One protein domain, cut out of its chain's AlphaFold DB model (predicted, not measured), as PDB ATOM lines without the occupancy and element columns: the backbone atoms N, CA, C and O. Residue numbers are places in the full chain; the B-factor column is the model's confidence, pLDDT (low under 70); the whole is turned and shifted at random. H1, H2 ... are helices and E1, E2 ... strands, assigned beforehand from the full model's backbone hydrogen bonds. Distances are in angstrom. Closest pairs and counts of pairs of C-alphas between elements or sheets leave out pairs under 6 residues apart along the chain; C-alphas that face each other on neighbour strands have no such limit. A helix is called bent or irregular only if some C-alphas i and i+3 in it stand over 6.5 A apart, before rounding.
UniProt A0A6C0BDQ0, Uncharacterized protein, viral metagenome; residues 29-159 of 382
ATOM      1  N   ILE A  29     175.486 153.269 106.111       47.25
ATOM      2  CA  ILE A  29     175.249 154.710 105.932       47.25
ATOM      3  C   ILE A  29     173.857 154.998 105.354       47.25
ATOM      4  O   ILE A  29     173.187 155.906 105.842       47.25
ATOM      5  N   MET A  30     173.383 154.222 104.375       52.84
ATOM      6  CA  MET A  30     172.055 154.425 103.777       52.84
ATOM      7  C   MET A  30     170.889 154.190 104.747       52.84
ATOM      8  O   MET A  30     169.788 154.677 104.508       52.84
ATOM      9  N   PHE A  31     171.124 153.454 105.833       65.88
ATOM     10  CA  PHE A  31     170.091 153.020 106.773       65.88
ATOM     11  C   PHE A  31     170.131 153.741 108.126       65.88
ATOM     12  O   PHE A  31     169.523 153.260 109.079       65.88
ATOM     13  N   SER A  32     170.848 154.861 108.255       82.31
ATOM     14  CA  SER A  32     170.915 155.579 109.534       82.31
ATOM     15  C   SER A  32     169.613 156.354 109.787       82.31
ATOM     16  O   SER A  32     169.375 157.352 109.103       82.31
ATOM     17  N   PRO A  33     168.757 155.928 110.740       93.75
ATOM     18  CA  PRO A  33     167.536 156.662 111.042       93.75
ATOM     19  C   PRO A  33     167.868 158.017 111.664       93.75
ATOM     20  O   PRO A  33     168.843 158.164 112.407       93.75
ATOM     21  N   ILE A  34     167.011 159.000 111.415       96.94
ATOM     22  CA  ILE A  34     167.087 160.309 112.055       96.94
ATOM     23  C   ILE A  34     166.282 160.240 113.352       96.94
ATOM     24  O   ILE A  34     165.054 160.132 113.340       96.94
ATOM     25  N   ILE A  35     166.983 160.295 114.485       97.81
ATOM     26  CA  ILE A  35     166.361 160.340 115.811       97.81
ATOM     27  C   ILE A  35     165.934 161.780 116.105       97.81
ATOM     28  O   ILE A  35     166.778 162.668 116.241       97.81
ATOM     29  N   VAL A  36     164.629 162.008 116.228       97.88
ATOM     30  CA  VAL A  36     164.053 163.326 116.515       97.88
ATOM     31  C   VAL A  36     163.984 163.526 118.025       97.88
ATOM     32  O   VAL A  36     163.045 163.080 118.681       97.88
ATOM     33  N   LYS A  37     165.001 164.186 118.584       95.62
ATOM     34  CA  LYS A  37     165.134 164.410 120.040       95.62
ATOM     35  C   LYS A  37     165.351 165.867 120.437       95.62
ATOM     36  O   LYS A  37     165.252 166.212 121.609       95.62
ATOM     37  N   ASP A  38     165.663 166.725 119.472       96.12
ATOM     38  CA  ASP A  38     165.955 168.139 119.689       96.12
ATOM     39  C   ASP A  38     165.231 169.009 118.653       96.12
ATOM     40  O   ASP A  38     164.640 168.518 117.690       96.12
ATOM     41  N   ASN A  39     165.251 170.328 118.850       96.81
ATOM     42  CA  ASN A  39     164.553 171.250 117.951       96.81
ATOM     43  C   ASN A  39     165.119 171.238 116.525       96.81
ATOM     44  O   ASN A  39     164.366 171.461 115.582       96.81
ATOM     45  N   ASN A  40     166.412 170.958 116.342       97.69
ATOM     46  CA  ASN A  40     167.015 170.926 115.013       97.69
ATOM     47  C   ASN A  40     166.495 169.725 114.207       97.69
ATOM     48  O   ASN A  40     165.932 169.890 113.128       97.69
ATOM     49  N   THR A  41     166.608 168.524 114.771       97.75
ATOM     50  CA  THR A  41     166.094 167.280 114.172       97.75
ATOM     51  C   THR A  41     164.579 167.316 113.979       97.75
ATOM     52  O   THR A  41     164.077 166.850 112.957       97.75
ATOM     53  N   LYS A  42     163.845 167.954 114.898       97.81
ATOM     54  CA  LYS A  42     162.402 168.183 114.765       97.81
ATOM     55  C   LYS A  42     162.059 169.108 113.601       97.81
ATOM     56  O   LYS A  42     161.173 168.786 112.816       97.81
ATOM     57  N   ASN A  43     162.777 170.219 113.449       97.94
ATOM     58  CA  ASN A  43     162.572 171.141 112.331       97.94
ATOM     59  C   ASN A  43     162.865 170.468 110.986       97.94
ATOM     60  O   ASN A  43     162.127 170.684 110.026       97.94
ATOM     61  N   ILE A  44     163.902 169.627 110.916       98.00
ATOM     62  CA  ILE A  44     164.206 168.819 109.727       98.00
ATOM     63  C   ILE A  44     163.029 167.889 109.406       98.00
ATOM     64  O   ILE A  44     162.500 167.944 108.296       98.00
ATOM     65  N   PHE A  45     162.564 167.114 110.392       98.31
ATOM     66  CA  PHE A  45     161.427 166.207 110.233       98.31
ATOM     67  C   PHE A  45     160.161 166.930 109.747       98.31
ATOM     68  O   PHE A  45     159.581 166.551 108.729       98.31
ATOM     69  N   ILE A  46     159.759 168.011 110.420       98.38
ATOM     70  CA  ILE A  46     158.567 168.787 110.054       98.38
ATOM     71  C   ILE A  46     158.700 169.393 108.653       98.38
ATOM     72  O   ILE A  46     157.732 169.377 107.890       98.38
ATOM     73  N   ASN A  47     159.882 169.891 108.282       97.81
ATOM     74  CA  ASN A  47     160.120 170.428 106.944       97.81
ATOM     75  C   ASN A  47     160.000 169.352 105.862       97.81
ATOM     76  O   ASN A  47     159.413 169.615 104.811       97.81
ATOM     77  N   ASP A  48     160.505 168.146 106.103       96.94
ATOM     78  CA  ASP A  48     160.350 167.043 105.156       96.94
ATOM     79  C   ASP A  48     158.895 166.573 105.062       96.94
ATOM     80  O   ASP A  48     158.384 166.390 103.955       96.94
ATOM     81  N   CYS A  49     158.172 166.491 106.184       97.19
ATOM     82  CA  CYS A  49     156.732 166.229 106.161       97.19
ATOM     83  C   CYS A  49     155.957 167.316 105.405       97.19
ATOM     84  O   CYS A  49     155.028 166.998 104.664       97.19
ATOM     85  N   LYS A  50     156.347 168.588 105.533       96.75
ATOM     86  CA  LYS A  50     155.747 169.688 104.771       96.75
ATOM     87  C   LYS A  50     155.992 169.531 103.269       96.75
ATOM     88  O   LYS A  50     155.044 169.643 102.499       96.75
ATOM     89  N   LYS A  51     157.219 169.204 102.842       94.25
ATOM     90  CA  LYS A  51     157.522 168.936 101.420       94.25
ATOM     91  C   LYS A  51     156.643 167.817 100.859       94.25
ATOM     92  O   LYS A  51     156.165 167.920  99.735       94.25
ATOM     93  N   MET A  52     156.418 166.764 101.644       93.62
ATOM     94  CA  MET A  52     155.519 165.674 101.261       93.62
ATOM     95  C   MET A  52     154.058 166.118 101.178       93.62
ATOM     96  O   MET A  52     153.368 165.758 100.229       93.62
ATOM     97  N   TYR A  53     153.594 166.924 102.135       94.38
ATOM     98  CA  TYR A  53     152.247 167.496 102.131       94.38
ATOM     99  C   TYR A  53     151.985 168.372 100.896       94.38
ATOM    100  O   TYR A  53     150.902 168.311 100.310       94.38
ATOM    101  N   ASP A  54     152.981 169.163 100.493       92.12
ATOM    102  CA  ASP A  54     152.905 170.023  99.314       92.12
ATOM    103  C   ASP A  54     152.914 169.192  98.005       92.12
ATOM    104  O   ASP A  54     152.329 169.609  97.002       92.12
ATOM    105  N   ASN A  55     153.475 167.974  98.027       86.44
ATOM    106  CA  ASN A  55     153.512 167.019  96.914       86.44
ATOM    107  C   ASN A  55     152.366 165.982  96.982       86.44
ATOM    108  O   ASN A  55     152.540 164.824  97.379       86.44
ATOM    109  N   LYS A  56     151.164 166.421  96.592       74.06
ATOM    110  CA  LYS A  56     149.880 165.744  96.864       74.06
ATOM    111  C   LYS A  56     149.684 164.352  96.240       74.06
ATOM    112  O   LYS A  56     148.883 163.592  96.778       74.06
ATOM    113  N   ASP A  57     150.386 164.004  95.157       71.12
ATOM    114  CA  ASP A  57     149.951 162.903  94.274       71.12
ATOM    115  C   ASP A  57     150.858 161.658  94.247       71.12
ATOM    116  O   ASP A  57     150.517 160.676  93.586       71.12
ATOM    117  N   LYS A  58     152.007 161.654  94.940       79.56
ATOM    118  CA  LYS A  58     152.991 160.546  94.845       79.56
ATOM    119  C   LYS A  58     153.662 160.151  96.159       79.56
ATOM    120  O   LYS A  58     154.650 159.416  96.153       79.56
ATOM    121  N   SER A  59     153.136 160.646  97.274       93.69
ATOM    122  CA  SER A  59     153.781 160.544  98.573       93.69
ATOM    123  C   SER A  59     153.151 159.468  99.469       93.69
ATOM    124  O   SER A  59     151.926 159.325  99.546       93.69
ATOM    125  N   PHE A  60     154.000 158.709 100.167       97.00
ATOM    126  CA  PHE A  60     153.616 157.643 101.091       97.00
ATOM    127  C   PHE A  60     154.381 157.761 102.409       97.00
ATOM    128  O   PHE A  60     155.587 157.997 102.417       97.00
ATOM    129  N   TYR A  61     153.680 157.523 103.510       98.12
ATOM    130  CA  TYR A  61     154.258 157.343 104.836       98.12
ATOM    131  C   TYR A  61     154.111 155.877 105.231       98.12
ATOM    132  O   TYR A  61     152.985 155.390 105.271       98.12
ATOM    133  N   GLY A  62     155.198 155.174 105.534       98.38
ATOM    134  CA  GLY A  62     155.109 153.928 106.306       98.38
ATOM    135  C   GLY A  62     155.213 154.273 107.785       98.38
ATOM    136  O   GLY A  62     156.156 154.973 108.146       98.38
ATOM    137  N   ILE A  63     154.242 153.863 108.601       98.69
ATOM    138  CA  ILE A  63     154.144 154.262 110.011       98.69
ATOM    139  C   ILE A  63     153.979 153.029 110.896       98.69
ATOM    140  O   ILE A  63     153.182 152.149 110.573       98.69
ATOM    141  N   ASP A  64     154.686 153.034 112.020       98.50
ATOM    142  CA  ASP A  64     154.510 152.091 113.123       98.50
ATOM    143  C   ASP A  64     154.663 152.808 114.479       98.50
ATOM    144  O   ASP A  64     155.066 153.983 114.516       98.50
ATOM    145  N   PHE A  65     154.287 152.138 115.574       98.38
ATOM    146  CA  PHE A  65     154.367 152.686 116.928       98.38
ATOM    147  C   PHE A  65     154.847 151.674 117.964       98.38
ATOM    148  O   PHE A  65     154.510 150.496 117.925       98.38
ATOM    149  N   GLU A  66     155.504 152.193 119.002       97.62
ATOM    150  CA  GLU A  66     155.783 151.449 120.230       97.62
ATOM    151  C   GLU A  66     155.116 152.096 121.433       97.62
ATOM    152  O   GLU A  66     154.928 153.317 121.505       97.62
ATOM    153  N   TYR A  67     154.814 151.260 122.424       96.81
ATOM    154  CA  TYR A  67     154.005 151.636 123.573       96.81
ATOM    155  C   TYR A  67     154.711 151.331 124.886       96.81
ATOM    156  O   TYR A  67     155.233 150.232 125.075       96.81
ATOM    157  N   ASN A  68     154.617 152.256 125.841       96.06
ATOM    158  CA  ASN A  68     154.942 151.977 127.238       96.06
ATOM    159  C   ASN A  68     153.675 151.756 128.060       96.06
ATOM    160  O   ASN A  68     152.601 152.274 127.754       96.06
ATOM    161  N   MET A  69     153.819 151.031 129.167       94.56
ATOM    162  CA  MET A  69     152.801 150.965 130.211       94.56
ATOM    163  C   MET A  69     153.030 152.085 131.231       94.56
ATOM    164  O   MET A  69     153.988 152.042 131.997       94.56
ATOM    165  N   LYS A  70     152.117 153.057 131.299       90.94
ATOM    166  CA  LYS A  70     152.106 154.131 132.302       90.94
ATOM    167  C   LYS A  70     150.816 154.067 133.111       90.94
ATOM    168  O   LYS A  70     149.725 154.145 132.559       90.94
ATOM    169  N   ASN A  71     150.917 153.908 134.432       91.81
ATOM    170  CA  ASN A  71     149.754 153.810 135.333       91.81
ATOM    171  C   ASN A  71     148.704 152.774 134.874       91.81
ATOM    172  O   ASN A  71     147.507 153.055 134.861       91.81
ATOM    173  N   LYS A  72     149.155 151.577 134.467       91.81
ATOM    174  CA  LYS A  72     148.315 150.491 133.914       91.81
ATOM    175  C   LYS A  72     147.576 150.835 132.608       91.81
ATOM    176  O   LYS A  72     146.716 150.068 132.187       91.81
ATOM    177  N   LYS A  73     147.927 151.934 131.941       92.50
ATOM    178  CA  LYS A  73     147.450 152.291 130.600       92.50
ATOM    179  C   LYS A  73     148.609 152.235 129.613       92.50
ATOM    180  O   LYS A  73     149.730 152.588 129.969       92.50
ATOM    181  N   ARG A  74     148.350 151.781 128.388       93.50
ATOM    182  CA  ARG A  74     149.327 151.929 127.304       93.50
ATOM    183  C   ARG A  74     149.302 153.374 126.825       93.50
ATOM    184  O   ARG A  74     148.238 153.987 126.810       93.50
ATOM    185  N   VAL A  75     150.465 153.890 126.473       94.62
ATOM    186  CA  VAL A  75     150.646 155.211 125.870       94.62
ATOM    187  C   VAL A  75     151.627 155.077 124.717       94.62
ATOM    188  O   VAL A  75     152.552 154.268 124.809       94.62
ATOM    189  N   ILE A  76     151.418 155.844 123.648       97.25
ATOM    190  CA  ILE A  76     152.400 155.943 122.564       97.25
ATOM    191  C   ILE A  76     153.691 156.521 123.143       97.25
ATOM    192  O   ILE A  76     153.660 157.543 123.830       97.25
ATOM    193  N   SER A  77     154.807 155.870 122.842       96.56
ATOM    194  CA  SER A  77     156.137 156.269 123.314       96.56
ATOM    195  C   SER A  77     157.149 156.423 122.192       96.56
ATOM    196  O   SER A  77     158.139 157.138 122.333       96.56
ATOM    197  N   LEU A  78     156.917 155.733 121.081       98.12
ATOM    198  CA  LEU A  78     157.733 155.832 119.889       98.12
ATOM    199  C   LEU A  78     156.827 155.792 118.670       98.12
ATOM    200  O   LEU A  78     155.829 155.078 118.652       98.12
ATOM    201  N   MET A  79     157.205 156.547 117.654       98.62
ATOM    202  CA  MET A  79     156.648 156.495 116.317       98.62
ATOM    203  C   MET A  79     157.810 156.371 115.345       98.62
ATOM    204  O   MET A  79     158.810 157.091 115.455       98.62
ATOM    205  N   GLN A  80     157.673 155.465 114.390       98.38
ATOM    206  CA  GLN A  80     158.598 155.311 113.281       98.38
ATOM    207  C   GLN A  80     157.900 155.735 112.006       98.38
ATOM    208  O   GLN A  80     156.735 155.408 111.787       98.38
ATOM    209  N   VAL A  81     158.606 156.484 111.162       98.50
ATOM    210  CA  VAL A  81     158.044 156.983 109.910       98.50
ATOM    211  C   VAL A  81     159.083 156.913 108.807       98.50
ATOM    212  O   VAL A  81     160.093 157.609 108.873       98.50
ATOM    213  N   ILE A  82     158.818 156.135 107.760       97.94
ATOM    214  CA  ILE A  82     159.562 156.226 106.497       97.94
ATOM    215  C   ILE A  82     158.848 157.178 105.538       97.94
ATOM    216  O   ILE A  82     157.633 157.083 105.338       97.94
ATOM    217  N   LEU A  83     159.608 158.096 104.940       96.94
ATOM    218  CA  LEU A  83     159.109 159.083 103.987       96.94
ATOM    219  C   LEU A  83     159.434 158.661 102.554       96.94
ATOM    220  O   LEU A  83     160.600 158.562 102.171       96.94
ATOM    221  N   ILE A  84     158.403 158.470 101.735       95.69
ATOM    222  CA  ILE A  84     158.542 158.170 100.307       95.69
ATOM    223  C   ILE A  84     157.850 159.291  99.543       95.69
ATOM    224  O   ILE A  84     156.638 159.286  99.380       95.69
ATOM    225  N   ASN A  85     158.616 160.286  99.113       91.94
ATOM    226  CA  ASN A  85     158.104 161.488  98.459       91.94
ATOM    227  C   ASN A  85     157.724 161.294  96.972       91.94
ATOM    228  O   ASN A  85     156.872 162.009  96.453       91.94
ATOM    229  N   ASP A  86     158.335 160.328  96.286       91.19
ATOM    230  CA  ASP A  86     158.035 159.941  94.909       91.19
ATOM    231  C   ASP A  86     158.163 158.421  94.735       91.19
ATOM    232  O   ASP A  86     159.258 157.867  94.619       91.19
ATOM    233  N   SER A  87     157.022 157.736  94.684       90.12
ATOM    234  CA  SER A  87     156.957 156.291  94.448       90.12
ATOM    235  C   SER A  87     157.574 155.835  93.125       90.12
ATOM    236  O   SER A  87     157.964 154.676  93.016       90.12
ATOM    237  N   SER A  88     157.659 156.706  92.111       90.31
ATOM    238  CA  SER A  88     158.238 156.338  90.809       90.31
ATOM    239  C   SER A  88     159.759 156.197  90.848       90.31
ATOM    240  O   SER A  88     160.331 155.547  89.979       90.31
ATOM    241  N   LYS A  89     160.400 156.755  91.880       90.62
ATOM    242  CA  LYS A  89     161.842 156.656  92.132       90.62
ATOM    243  C   LYS A  89     162.178 155.656  93.232       90.62
ATOM    244  O   LYS A  89     163.324 155.572  93.643       90.62
ATOM    245  N   TYR A  90     161.200 154.904  93.740       89.56
ATOM    246  CA  TYR A  90     161.409 154.048  94.908       89.56
ATOM    247  C   TYR A  90     162.538 153.018  94.716       89.56
ATOM    248  O   TYR A  90     163.298 152.768  95.657       89.56
ATOM    249  N   ASP A  91     162.651 152.477  93.498       87.31
ATOM    250  CA  ASP A  91     163.641 151.467  93.102       87.31
ATOM    251  C   ASP A  91     165.006 152.068  92.708       87.31
ATOM    252  O   ASP A  91     165.955 151.325  92.459       87.31
ATOM    253  N   ASP A  92     165.124 153.398  92.649       88.44
ATOM    254  CA  ASP A  92     166.392 154.078  92.393       88.44
ATOM    255  C   ASP A  92     167.290 153.984  93.639       88.44
ATOM    256  O   ASP A  92     166.871 154.267  94.765       88.44
ATOM    257  N   ILE A  93     168.535 153.547  93.439       80.69
ATOM    258  CA  ILE A  93     169.515 153.354  94.511       80.69
ATOM    259  C   ILE A  93     169.929 154.679  95.156       80.69
ATOM    260  O   ILE A  93     170.219 154.708  96.352       80.69
ATOM    261  N   ASP A  94     169.893 155.770  94.387       83.94
ATOM    262  CA  ASP A  94     170.256 157.109  94.851       83.94
ATOM    263  C   ASP A  94     169.062 157.843  95.482       83.94
ATOM    264  O   ASP A  94     169.193 158.945  96.026       83.94
ATOM    265  N   TYR A  95     167.872 157.237  95.442       86.06
ATOM    266  CA  TYR A  95     166.669 157.841  95.982       86.06
ATOM    267  C   TYR A  95     166.636 157.770  97.512       86.06
ATOM    268  O   TYR A  95     166.494 156.714  98.137       86.06
ATOM    269  N   HIS A  96     166.736 158.949  98.123       86.38
ATOM    270  CA  HIS A  96     166.734 159.104  99.569       86.38
ATOM    271  C   HIS A  96     165.344 158.844 100.173       86.38
ATOM    272  O   HIS A  96     164.359 159.494  99.821       86.38
ATOM    273  N   LYS A  97     165.291 157.911 101.130       90.62
ATOM    274  CA  LYS A  97     164.085 157.467 101.845       90.62
ATOM    275  C   LYS A  97     164.302 157.646 103.352       90.62
ATOM    276  O   LYS A  97     164.667 156.675 104.018       90.62
ATOM    277  N   PRO A  98     164.183 158.872 103.896       95.25
ATOM    278  CA  PRO A  98     164.527 159.102 105.287       95.25
ATOM    279  C   PRO A  98     163.555 158.366 106.206       95.25
ATOM    280  O   PRO A  98     162.342 158.351 105.977       95.25
ATOM    281  N   ILE A  99     164.114 157.767 107.254       97.31
ATOM    282  CA  ILE A  99     163.370 157.094 108.315       97.31
ATOM    283  C   ILE A  99     163.576 157.898 109.583       97.31
ATOM    284  O   ILE A  99     164.707 158.097 110.027       97.31
ATOM    285  N   TYR A 100     162.476 158.351 110.158       98.44
ATOM    286  CA  TYR A 100     162.451 159.106 111.391       98.44
ATOM    287  C   TYR A 100     161.986 158.215 112.529       98.44
ATOM    288  O   TYR A 100     161.050 157.432 112.376       98.44
ATOM    289  N   VAL A 101     162.642 158.361 113.671       98.56
ATOM    290  CA  VAL A 101     162.253 157.727 114.928       98.56
ATOM    291  C   VAL A 101     162.071 158.852 115.937       98.56
ATOM    292  O   VAL A 101     162.987 159.648 116.145       98.56
ATOM    293  N   LEU A 102     160.876 158.966 116.510       98.44
ATOM    294  CA  LEU A 102     160.487 160.098 117.349       98.44
ATOM    295  C   LEU A 102     159.549 159.668 118.477       98.44
ATOM    296  O   LEU A 102     158.834 158.684 118.341       98.44
ATOM    297  N   ASP A 103     159.515 160.429 119.567       98.00
ATOM    298  CA  ASP A 103     158.423 160.365 120.543       98.00
ATOM    299  C   ASP A 103     157.395 161.455 120.189       98.00
ATOM    300  O   ASP A 103     157.661 162.639 120.445       98.00
ATOM    301  N   PRO A 104     156.234 161.111 119.597       97.31
ATOM    302  CA  PRO A 104     155.247 162.114 119.213       97.31
ATOM    303  C   PRO A 104     154.626 162.805 120.433       97.31
ATOM    304  O   PRO A 104     154.198 163.950 120.328       97.31
ATOM    305  N   MET A 105     154.612 162.164 121.606       96.44
ATOM    306  CA  MET A 105     154.021 162.730 122.821       96.44
ATOM    307  C   MET A 105     154.921 163.782 123.480       96.44
ATOM    308  O   MET A 105     154.453 164.544 124.326       96.44
ATOM    309  N   SER A 106     156.186 163.875 123.060       96.38
ATOM    310  CA  SER A 106     157.113 164.940 123.463       96.38
ATOM    311  C   SER A 106     156.884 166.272 122.729       96.38
ATOM    312  O   SER A 106     157.474 167.295 123.088       96.38
ATOM    313  N   PHE A 107     156.047 166.286 121.686       97.31
ATOM    314  CA  PHE A 107     155.804 167.479 120.881       97.31
ATOM    315  C   PHE A 107     154.945 168.484 121.657       97.31
ATOM    316  O   PHE A 107     153.978 168.126 122.331       97.31
ATOM    317  N   ASN A 108     155.277 169.774 121.543       97.25
ATOM    318  CA  ASN A 108     154.390 170.822 122.043       97.25
ATOM    319  C   ASN A 108     153.134 170.916 121.155       97.25
ATOM    320  O   ASN A 108     153.055 170.300 120.093       97.25
ATOM    321  N   LYS A 109     152.156 171.729 121.565       97.31
ATOM    322  CA  LYS A 109     150.893 171.877 120.831       97.31
ATOM    323  C   LYS A 109     151.089 172.271 119.359       97.31
ATOM    324  O   LYS A 109     150.468 171.665 118.496       97.31
ATOM    325  N   ASN A 110     151.961 173.237 119.073       98.06
ATOM    326  CA  ASN A 110     152.192 173.702 117.703       98.06
ATOM    327  C   ASN A 110     152.834 172.603 116.846       98.06
ATOM    328  O   ASN A 110     152.397 172.357 115.727       98.06
ATOM    329  N   ASP A 111     153.845 171.919 117.384       97.88
ATOM    330  CA  ASP A 111     154.523 170.818 116.698       97.88
ATOM    331  C   ASP A 111     153.552 169.651 116.443       97.88
ATOM    332  O   ASP A 111     153.558 169.060 115.362       97.88
ATOM    333  N   MET A 112     152.676 169.353 117.408       98.31
ATOM    334  CA  MET A 112     151.625 168.344 117.274       98.31
ATOM    335  C   MET A 112     150.596 168.733 116.203       98.31
ATOM    336  O   MET A 112     150.241 167.904 115.367       98.31
ATOM    337  N   ASP A 113     150.164 169.995 116.157       98.56
ATOM    338  CA  ASP A 113     149.247 170.490 115.122       98.56
ATOM    339  C   ASP A 113     149.866 170.356 113.716       98.56
ATOM    340  O   ASP A 113     149.182 169.991 112.752       98.56
ATOM    341  N   LEU A 114     151.179 170.592 113.586       98.56
ATOM    342  CA  LEU A 114     151.914 170.382 112.336       98.56
ATOM    343  C   LEU A 114     152.045 168.896 111.988       98.56
ATOM    344  O   LEU A 114     151.839 168.535 110.829       98.56
ATOM    345  N   LEU A 115     152.319 168.029 112.967       98.56
ATOM    346  CA  LEU A 115     152.348 166.577 112.778       98.56
ATOM    347  C   LEU A 115     150.984 166.060 112.289       98.56
ATOM    348  O   LEU A 115     150.908 165.340 111.289       98.56
ATOM    349  N   ILE A 116     149.892 166.485 112.929       98.62
ATOM    350  CA  ILE A 116     148.522 166.147 112.521       98.62
ATOM    351  C   ILE A 116     148.252 166.639 111.103       98.62
ATOM    352  O   ILE A 116     147.747 165.879 110.280       98.62
ATOM    353  N   LYS A 117     148.605 167.886 110.781       98.19
ATOM    354  CA  LYS A 117     148.360 168.471 109.459       98.19
ATOM    355  C   LYS A 117     149.152 167.776 108.348       98.19
ATOM    356  O   LYS A 117     148.569 167.426 107.321       98.19
ATOM    357  N   TYR A 118     150.462 167.627 108.527       98.00
ATOM    358  CA  TYR A 118     151.377 167.203 107.467       98.00
ATOM    359  C   TYR A 118     151.514 165.691 107.352       98.00
ATOM    360  O   TYR A 118     151.721 165.198 106.247       98.00
ATOM    361  N   VAL A 119     151.341 164.945 108.442       97.88
ATOM    362  CA  VAL A 119     151.419 163.481 108.412       97.88
ATOM    363  C   VAL A 119     150.021 162.888 108.399       97.88
ATOM    364  O   VAL A 119     149.605 162.346 107.381       97.88
ATOM    365  N   PHE A 120     149.249 163.029 109.477       98.06
ATOM    366  CA  PHE A 120     148.001 162.272 109.636       98.06
ATOM    367  C   PHE A 120     146.860 162.744 108.721       98.06
ATOM    368  O   PHE A 120     146.150 161.920 108.152       98.06
ATOM    369  N   CYS A 121     146.704 164.048 108.508       97.44
ATOM    370  CA  CYS A 121     145.630 164.646 107.706       97.44
ATOM    371  C   CYS A 121     146.068 165.079 106.294       97.44
ATOM    372  O   CYS A 121     145.323 165.794 105.620       97.44
ATOM    373  N   SER A 122     147.257 164.670 105.841       95.94
ATOM    374  CA  SER A 122     147.734 164.932 104.478       95.94
ATOM    375  C   SER A 122     147.040 164.062 103.423       95.94
ATOM    376  O   SER A 122     146.323 163.118 103.758       95.94
ATOM    377  N   TYR A 123     147.266 164.365 102.141       95.12
ATOM    378  CA  TYR A 123     146.769 163.554 101.020       95.12
ATOM    379  C   TYR A 123     147.602 162.295 100.756       95.12
ATOM    380  O   TYR A 123     147.095 161.348 100.154       95.12
ATOM    381  N   SER A 124     148.844 162.269 101.243       95.94
ATOM    382  CA  SER A 124     149.750 161.129 101.146       95.94
ATOM    383  C   SER A 124     149.139 159.881 101.771       95.94
ATOM    384  O   SER A 124     148.422 159.965 102.776       95.94
ATOM    385  N   ILE A 125     149.454 158.718 101.206       96.69
ATOM    386  CA  ILE A 125     148.948 157.438 101.705       96.69
ATOM    387  C   ILE A 125     149.744 157.020 102.945       96.69
ATOM    388  O   ILE A 125     150.970 157.037 102.925       96.69
ATOM    389  N   LYS A 126     149.055 156.629 104.019       98.12
ATOM    390  CA  LYS A 126     149.663 156.114 105.254       98.12
ATOM    391  C   LYS A 126     149.547 154.598 105.244       98.12
ATOM    392  O   LYS A 126     148.437 154.067 105.245       98.12
ATOM    393  N   ILE A 127     150.679 153.918 105.205       98.50
ATOM    394  CA  ILE A 127     150.793 152.469 105.168       98.50
ATOM    395  C   ILE A 127     151.098 151.990 106.583       98.50
ATOM    396  O   ILE A 127     152.068 152.431 107.191       98.50
ATOM    397  N   PHE A 128     150.271 151.074 107.065       98.38
ATOM    398  CA  PHE A 128     150.419 150.392 108.343       98.38
ATOM    399  C   PHE A 128     150.446 148.875 108.136       98.38
ATOM    400  O   PHE A 128     150.145 148.376 107.040       98.38
ATOM    401  N   HIS A 129     150.744 148.128 109.197       97.69
ATOM    402  CA  HIS A 129     150.622 146.675 109.212       97.69
ATOM    403  C   HIS A 129     150.089 146.171 110.561       97.69
ATOM    404  O   HIS A 129     150.835 146.048 111.521       97.69
ATOM    405  N   GLY A 130     148.802 145.824 110.636       95.56
ATOM    406  CA  GLY A 130     148.192 145.309 111.873       95.56
ATOM    407  C   GLY A 130     147.759 146.384 112.875       95.56
ATOM    408  O   GLY A 130     147.601 146.103 114.068       95.56
ATOM    409  N   SER A 131     147.488 147.584 112.368       94.12
ATOM    410  CA  SER A 131     147.094 148.779 113.120       94.12
ATOM    411  C   SER A 131     145.685 148.732 113.712       94.12
ATOM    412  O   SER A 131     145.322 149.555 114.555       94.12
ATOM    413  N   ASP A 132     144.874 147.748 113.308       90.06
ATOM    414  CA  ASP A 132     143.520 147.535 113.826       90.06
ATOM    415  C   ASP A 132     143.490 147.181 115.315       90.06
ATOM    416  O   ASP A 132     142.486 147.431 115.988       90.06
ATOM    417  N   SER A 133     144.569 146.585 115.822       85.31
ATOM    418  CA  SER A 133     144.665 146.090 117.188       85.31
ATOM    419  C   SER A 133     144.939 147.204 118.201       85.31
ATOM    420  O   SER A 133     144.272 147.237 119.237       85.31
ATOM    421  N   LEU A 134     145.865 148.119 117.894       91.56
ATOM    422  CA  LEU A 134     146.338 149.156 118.816       91.56
ATOM    423  C   LEU A 134     146.456 150.528 118.139       91.56
ATOM    424  O   LEU A 134     145.801 151.463 118.592       91.56
ATOM    425  N   ASP A 135     147.214 150.659 117.049       96.44
ATOM    426  CA  ASP A 135     147.643 151.977 116.545       96.44
ATOM    427  C   ASP A 135     146.512 152.938 116.243       96.44
ATOM    428  O   ASP A 135     146.540 154.081 116.690       96.44
ATOM    429  N   TYR A 136     145.468 152.496 115.548       96.44
ATOM    430  CA  TYR A 136     144.383 153.417 115.211       96.44
ATOM    431  C   TYR A 136     143.617 153.896 116.439       96.44
ATOM    432  O   TYR A 136     143.109 155.017 116.428       96.44
ATOM    433  N   GLN A 137     143.548 153.071 117.489       95.69
ATOM    434  CA  GLN A 137     142.924 153.471 118.740       95.69
ATOM    435  C   GLN A 137     143.713 154.618 119.369       95.69
ATOM    436  O   GLN A 137     143.134 155.671 119.616       95.69
ATOM    437  N   TYR A 138     145.024 154.460 119.556       97.25
ATOM    438  CA  TYR A 138     145.838 155.493 120.201       97.25
ATOM    439  C   TYR A 138     146.068 156.713 119.298       97.25
ATOM    440  O   TYR A 138     146.075 157.838 119.786       97.25
ATOM    441  N   ILE A 139     146.137 156.553 117.972       97.88
ATOM    442  CA  ILE A 139     146.129 157.697 117.046       97.88
ATOM    443  C   ILE A 139     144.849 158.521 117.230       97.88
ATOM    444  O   ILE A 139     144.904 159.751 117.263       97.88
ATOM    445  N   TYR A 140     143.688 157.873 117.348       97.38
ATOM    446  CA  TYR A 140     142.431 158.589 117.542       97.38
ATOM    447  C   TYR A 140     142.324 159.204 118.943       97.38
ATOM    448  O   TYR A 140     141.959 160.373 119.065       97.38
ATOM    449  N   GLU A 141     142.658 158.438 119.982       94.94
ATOM    450  CA  GLU A 141     142.471 158.814 121.387       94.94
ATOM    451  C   GLU A 141     143.524 159.796 121.902       94.94
ATOM    452  O   GLU A 141     143.169 160.674 122.687       94.94
ATOM    453  N   ASP A 142     144.779 159.704 121.453       95.19
ATOM    454  CA  ASP A 142     145.894 160.489 121.995       95.19
ATOM    455  C   ASP A 142     146.334 161.630 121.073       95.19
ATOM    456  O   ASP A 142     146.607 162.728 121.571       95.19
ATOM    457  N   ILE A 143     146.345 161.400 119.753       97.56
ATOM    458  CA  ILE A 143     146.880 162.345 118.758       97.56
ATOM    459  C   ILE A 143     145.768 163.205 118.141       97.56
ATOM    460  O   ILE A 143     145.762 164.418 118.318       97.56
ATOM    461  N   ILE A 144     144.821 162.604 117.414       97.38
ATOM    462  CA  ILE A 144     143.884 163.346 116.556       97.38
ATOM    463  C   ILE A 144     142.698 163.923 117.339       97.38
ATOM    464  O   ILE A 144     142.377 165.095 117.168       97.38
ATOM    465  N   LYS A 145     142.017 163.118 118.169       94.19
ATOM    466  CA  LYS A 145     140.864 163.483 119.031       94.19
ATOM    467  C   LYS A 145     139.656 164.165 118.360       94.19
ATOM    468  O   LYS A 145     138.629 164.351 119.008       94.19
ATOM    469  N   ASP A 146     139.723 164.500 117.074       97.31
ATOM    470  CA  ASP A 146     138.646 165.089 116.281       97.31
ATOM    471  C   ASP A 146     138.138 164.114 115.210       97.31
ATOM    472  O   ASP A 146     138.902 163.534 114.433       97.31
ATOM    473  N   LYS A 147     136.811 163.969 115.115       97.25
ATOM    474  CA  LYS A 147     136.177 163.049 114.158       97.25
ATOM    475  C   LYS A 147     136.465 163.435 112.710       97.25
ATOM    476  O   LYS A 147     136.686 162.553 111.886       97.25
ATOM    477  N   ASN A 148     136.454 164.726 112.371       97.50
ATOM    478  CA  ASN A 148     136.640 165.160 110.984       97.50
ATOM    479  C   ASN A 148     138.093 164.974 110.530       97.50
ATOM    480  O   ASN A 148     138.341 164.565 109.397       97.50
ATOM    481  N   GLN A 149     139.057 165.236 111.409       98.19
ATOM    482  CA  GLN A 149     140.466 164.940 111.176       98.19
ATOM    483  C   GLN A 149     140.707 163.432 111.072       98.19
ATOM    484  O   GLN A 149     141.372 162.993 110.134       98.19
ATOM    485  N   PHE A 150     140.091 162.621 111.937       98.25
ATOM    486  CA  PHE A 150     140.212 161.166 111.835       98.25
ATOM    487  C   PHE A 150     139.623 160.638 110.523       98.25
ATOM    488  O   PHE A 150     140.207 159.764 109.891       98.25
ATOM    489  N   MET A 151     138.520 161.224 110.046       98.00
ATOM    490  CA  MET A 151     137.990 160.918 108.718       98.00
ATOM    491  C   MET A 151     138.982 161.244 107.588       98.00
ATOM    492  O   MET A 151     139.076 160.492 106.620       98.00
ATOM    493  N   LYS A 152     139.737 162.345 107.682       97.62
ATOM    494  CA  LYS A 152     140.793 162.662 106.700       97.62
ATOM    495  C   LYS A 152     141.926 161.636 106.757       97.62
ATOM    496  O   LYS A 152     142.360 161.149 105.712       97.62
ATOM    497  N   PHE A 153     142.346 161.273 107.966       98.06
ATOM    498  CA  PHE A 153     143.362 160.252 108.204       98.06
ATOM    499  C   PHE A 153     142.959 158.890 107.623       98.06
ATOM    500  O   PHE A 153     143.636 158.371 106.738       98.06
ATOM    501  N   ILE A 154     141.810 158.350 108.029       97.56
ATOM    502  CA  ILE A 154     141.363 157.008 107.631       97.56
ATOM    503  C   ILE A 154     141.113 156.902 106.115       97.56
ATOM    504  O   ILE A 154     141.331 155.857 105.506       97.56
ATOM    505  N   ASN A 155     140.717 158.002 105.460       97.25
ATOM    506  CA  ASN A 155     140.516 158.058 104.007       97.25
ATOM    507  C   ASN A 155     141.817 157.948 103.199       97.25
ATOM    508  O   ASN A 155     141.772 157.657 101.998       97.25
ATOM    509  N   THR A 156     142.959 158.171 103.845       96.19
ATOM    510  CA  THR A 156     144.294 158.068 103.248       96.19
ATOM    511  C   THR A 156     145.129 156.951 103.866       96.19
ATOM    512  O   THR A 156     146.264 156.752 103.450       96.19
ATOM    513  N   SER A 157     144.575 156.164 104.790       97.31
ATOM    514  CA  SER A 157     145.272 155.024 105.371       97.31
ATOM    515  C   SER A 157     144.991 153.714 104.625       97.31
ATOM    516  O   SER A 157     143.946 153.537 103.974       97.31
ATOM    517  N   VAL A 158     145.968 152.814 104.698       96.94
ATOM    518  CA  VAL A 158     145.958 151.441 104.193       96.94
ATOM    519  C   VAL A 158     146.650 150.563 105.228       96.94
ATOM    520  O   VAL A 158     147.739 150.894 105.688       96.94
ATOM    521  N   ASP A 159     146.041 149.430 105.566       97.25
ATOM    522  CA  ASP A 159     146.646 148.433 106.445       97.25
ATOM    523  C   ASP A 159     146.969 147.171 105.638       97.25
ATOM    524  O   ASP A 159     146.089 146.459 105.142       97.25
TER     525      ASP A 159
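AT A GLANCE: This is residues 29 to 159 of the 382 residues of an uncharacterized protein of viral metagenome (UniProt A0A6C0BDQ0). A sheet of six strands, turning by 117 degrees from edge to edge, is a wall with helices over one face and the other face bare. The long hairpin of E2 and E3 runs through it and gives the longest axis; H1 crosses the sheet near its E1 edge, H3 sits on the same face, H2 fills in between these two helices, and H4 lies by the E6 edge. The printed part has 131 residues, with four helices and six strands in the order E1 H1 E2 E3 E4 H2 E5 H3 H4 E6, and the class is mixed, helices and strands. The mixed sheet runs E1, E4, E3, E2, E5, E6; the whole is compact, with a radius of gyration of the C-alphas of 14.3 A and spans of 45 by 31 by 28 A.

HOW THE PARTS SIT: E1, residues 34 to 36, is an edge strand, parallel to E4, residues 99 to 102, with N 34 and O 99 2.8 A apart. E2, residues 60 to 70, E3, residues 73 to 84, and E4 form a meander, each strand the antiparallel neighbour of the one before; N 60 and O 84 are 2.8 A apart, and N 81 and O 100 are 2.9 A apart. E2 is parallel to E5, residues 125 to 128, with N 127 and O 61 2.7 A apart. E5 is parallel to the other edge strand, E6, residues 157 to 159, with N 158 and O 126 2.8 A apart. H1, residues 39 to 54, is over E1, E4 and E3, at a height over the sheet of 9.8 A, and runs across the strands, at 66 degrees to E1 on the local plane. H3, residues 135 to 144, is on the same face at a height of 5.1 A, over none of the strands. These make two layers, H1 and H3 on one face of the sheet. H2, residues 109 to 120, only grazes the sheet, with residues 119 to 120; H4, residues 147 to 156, only grazes it with residues 151 to 156. H1 touches H2 with residues 46 to 53 alone, closest at the C-alphas of Tyr 53 and Tyr 118, 5.4 A. H2 and H3 only just touch, with 3 pairs of C-alphas within 8 A, the closest those of Ile 116 and Ile 144, 6.8 A. E1, H1, E2 and E4, H2, E5 are split strand-helix-strand units, two same-way strands with others between, and E5, H3 H4, E6 is an unsplit one with neighbour strands; their crossovers are right-handed. In H1 and H2 every O i to N i+4 pair is within hydrogen-bond range; in H3 and in H4, 5 of 6 are.

IN THESE COORDINATES: E1 begins at C-alpha 34, (167.087, 160.309, 112.055), and measures 6.2 A. H1 measures 22.0 A, E2 31.4 A, E3 32.8 A, E4 9.9 A, H2 15.0 A, E5 9.8 A, H3 12.0 A and H4 14.5 A. H3 is irregular, but only just: C-alphas 141 and 144 are 6.8 A apart. E6 measures 6.8 A and ends at C-alpha 159, (146.646, 148.433, 106.445).

THE WHOLE: The two C-alphas farthest apart, those of Asn 71 and Asp 92, are 46.1 A apart. The printed part has no cut. The link from E3 to E4, residues 85 to 98, is long. The mean pLDDT of the printed part is 94.2, and residues 29 to 31 are under 70.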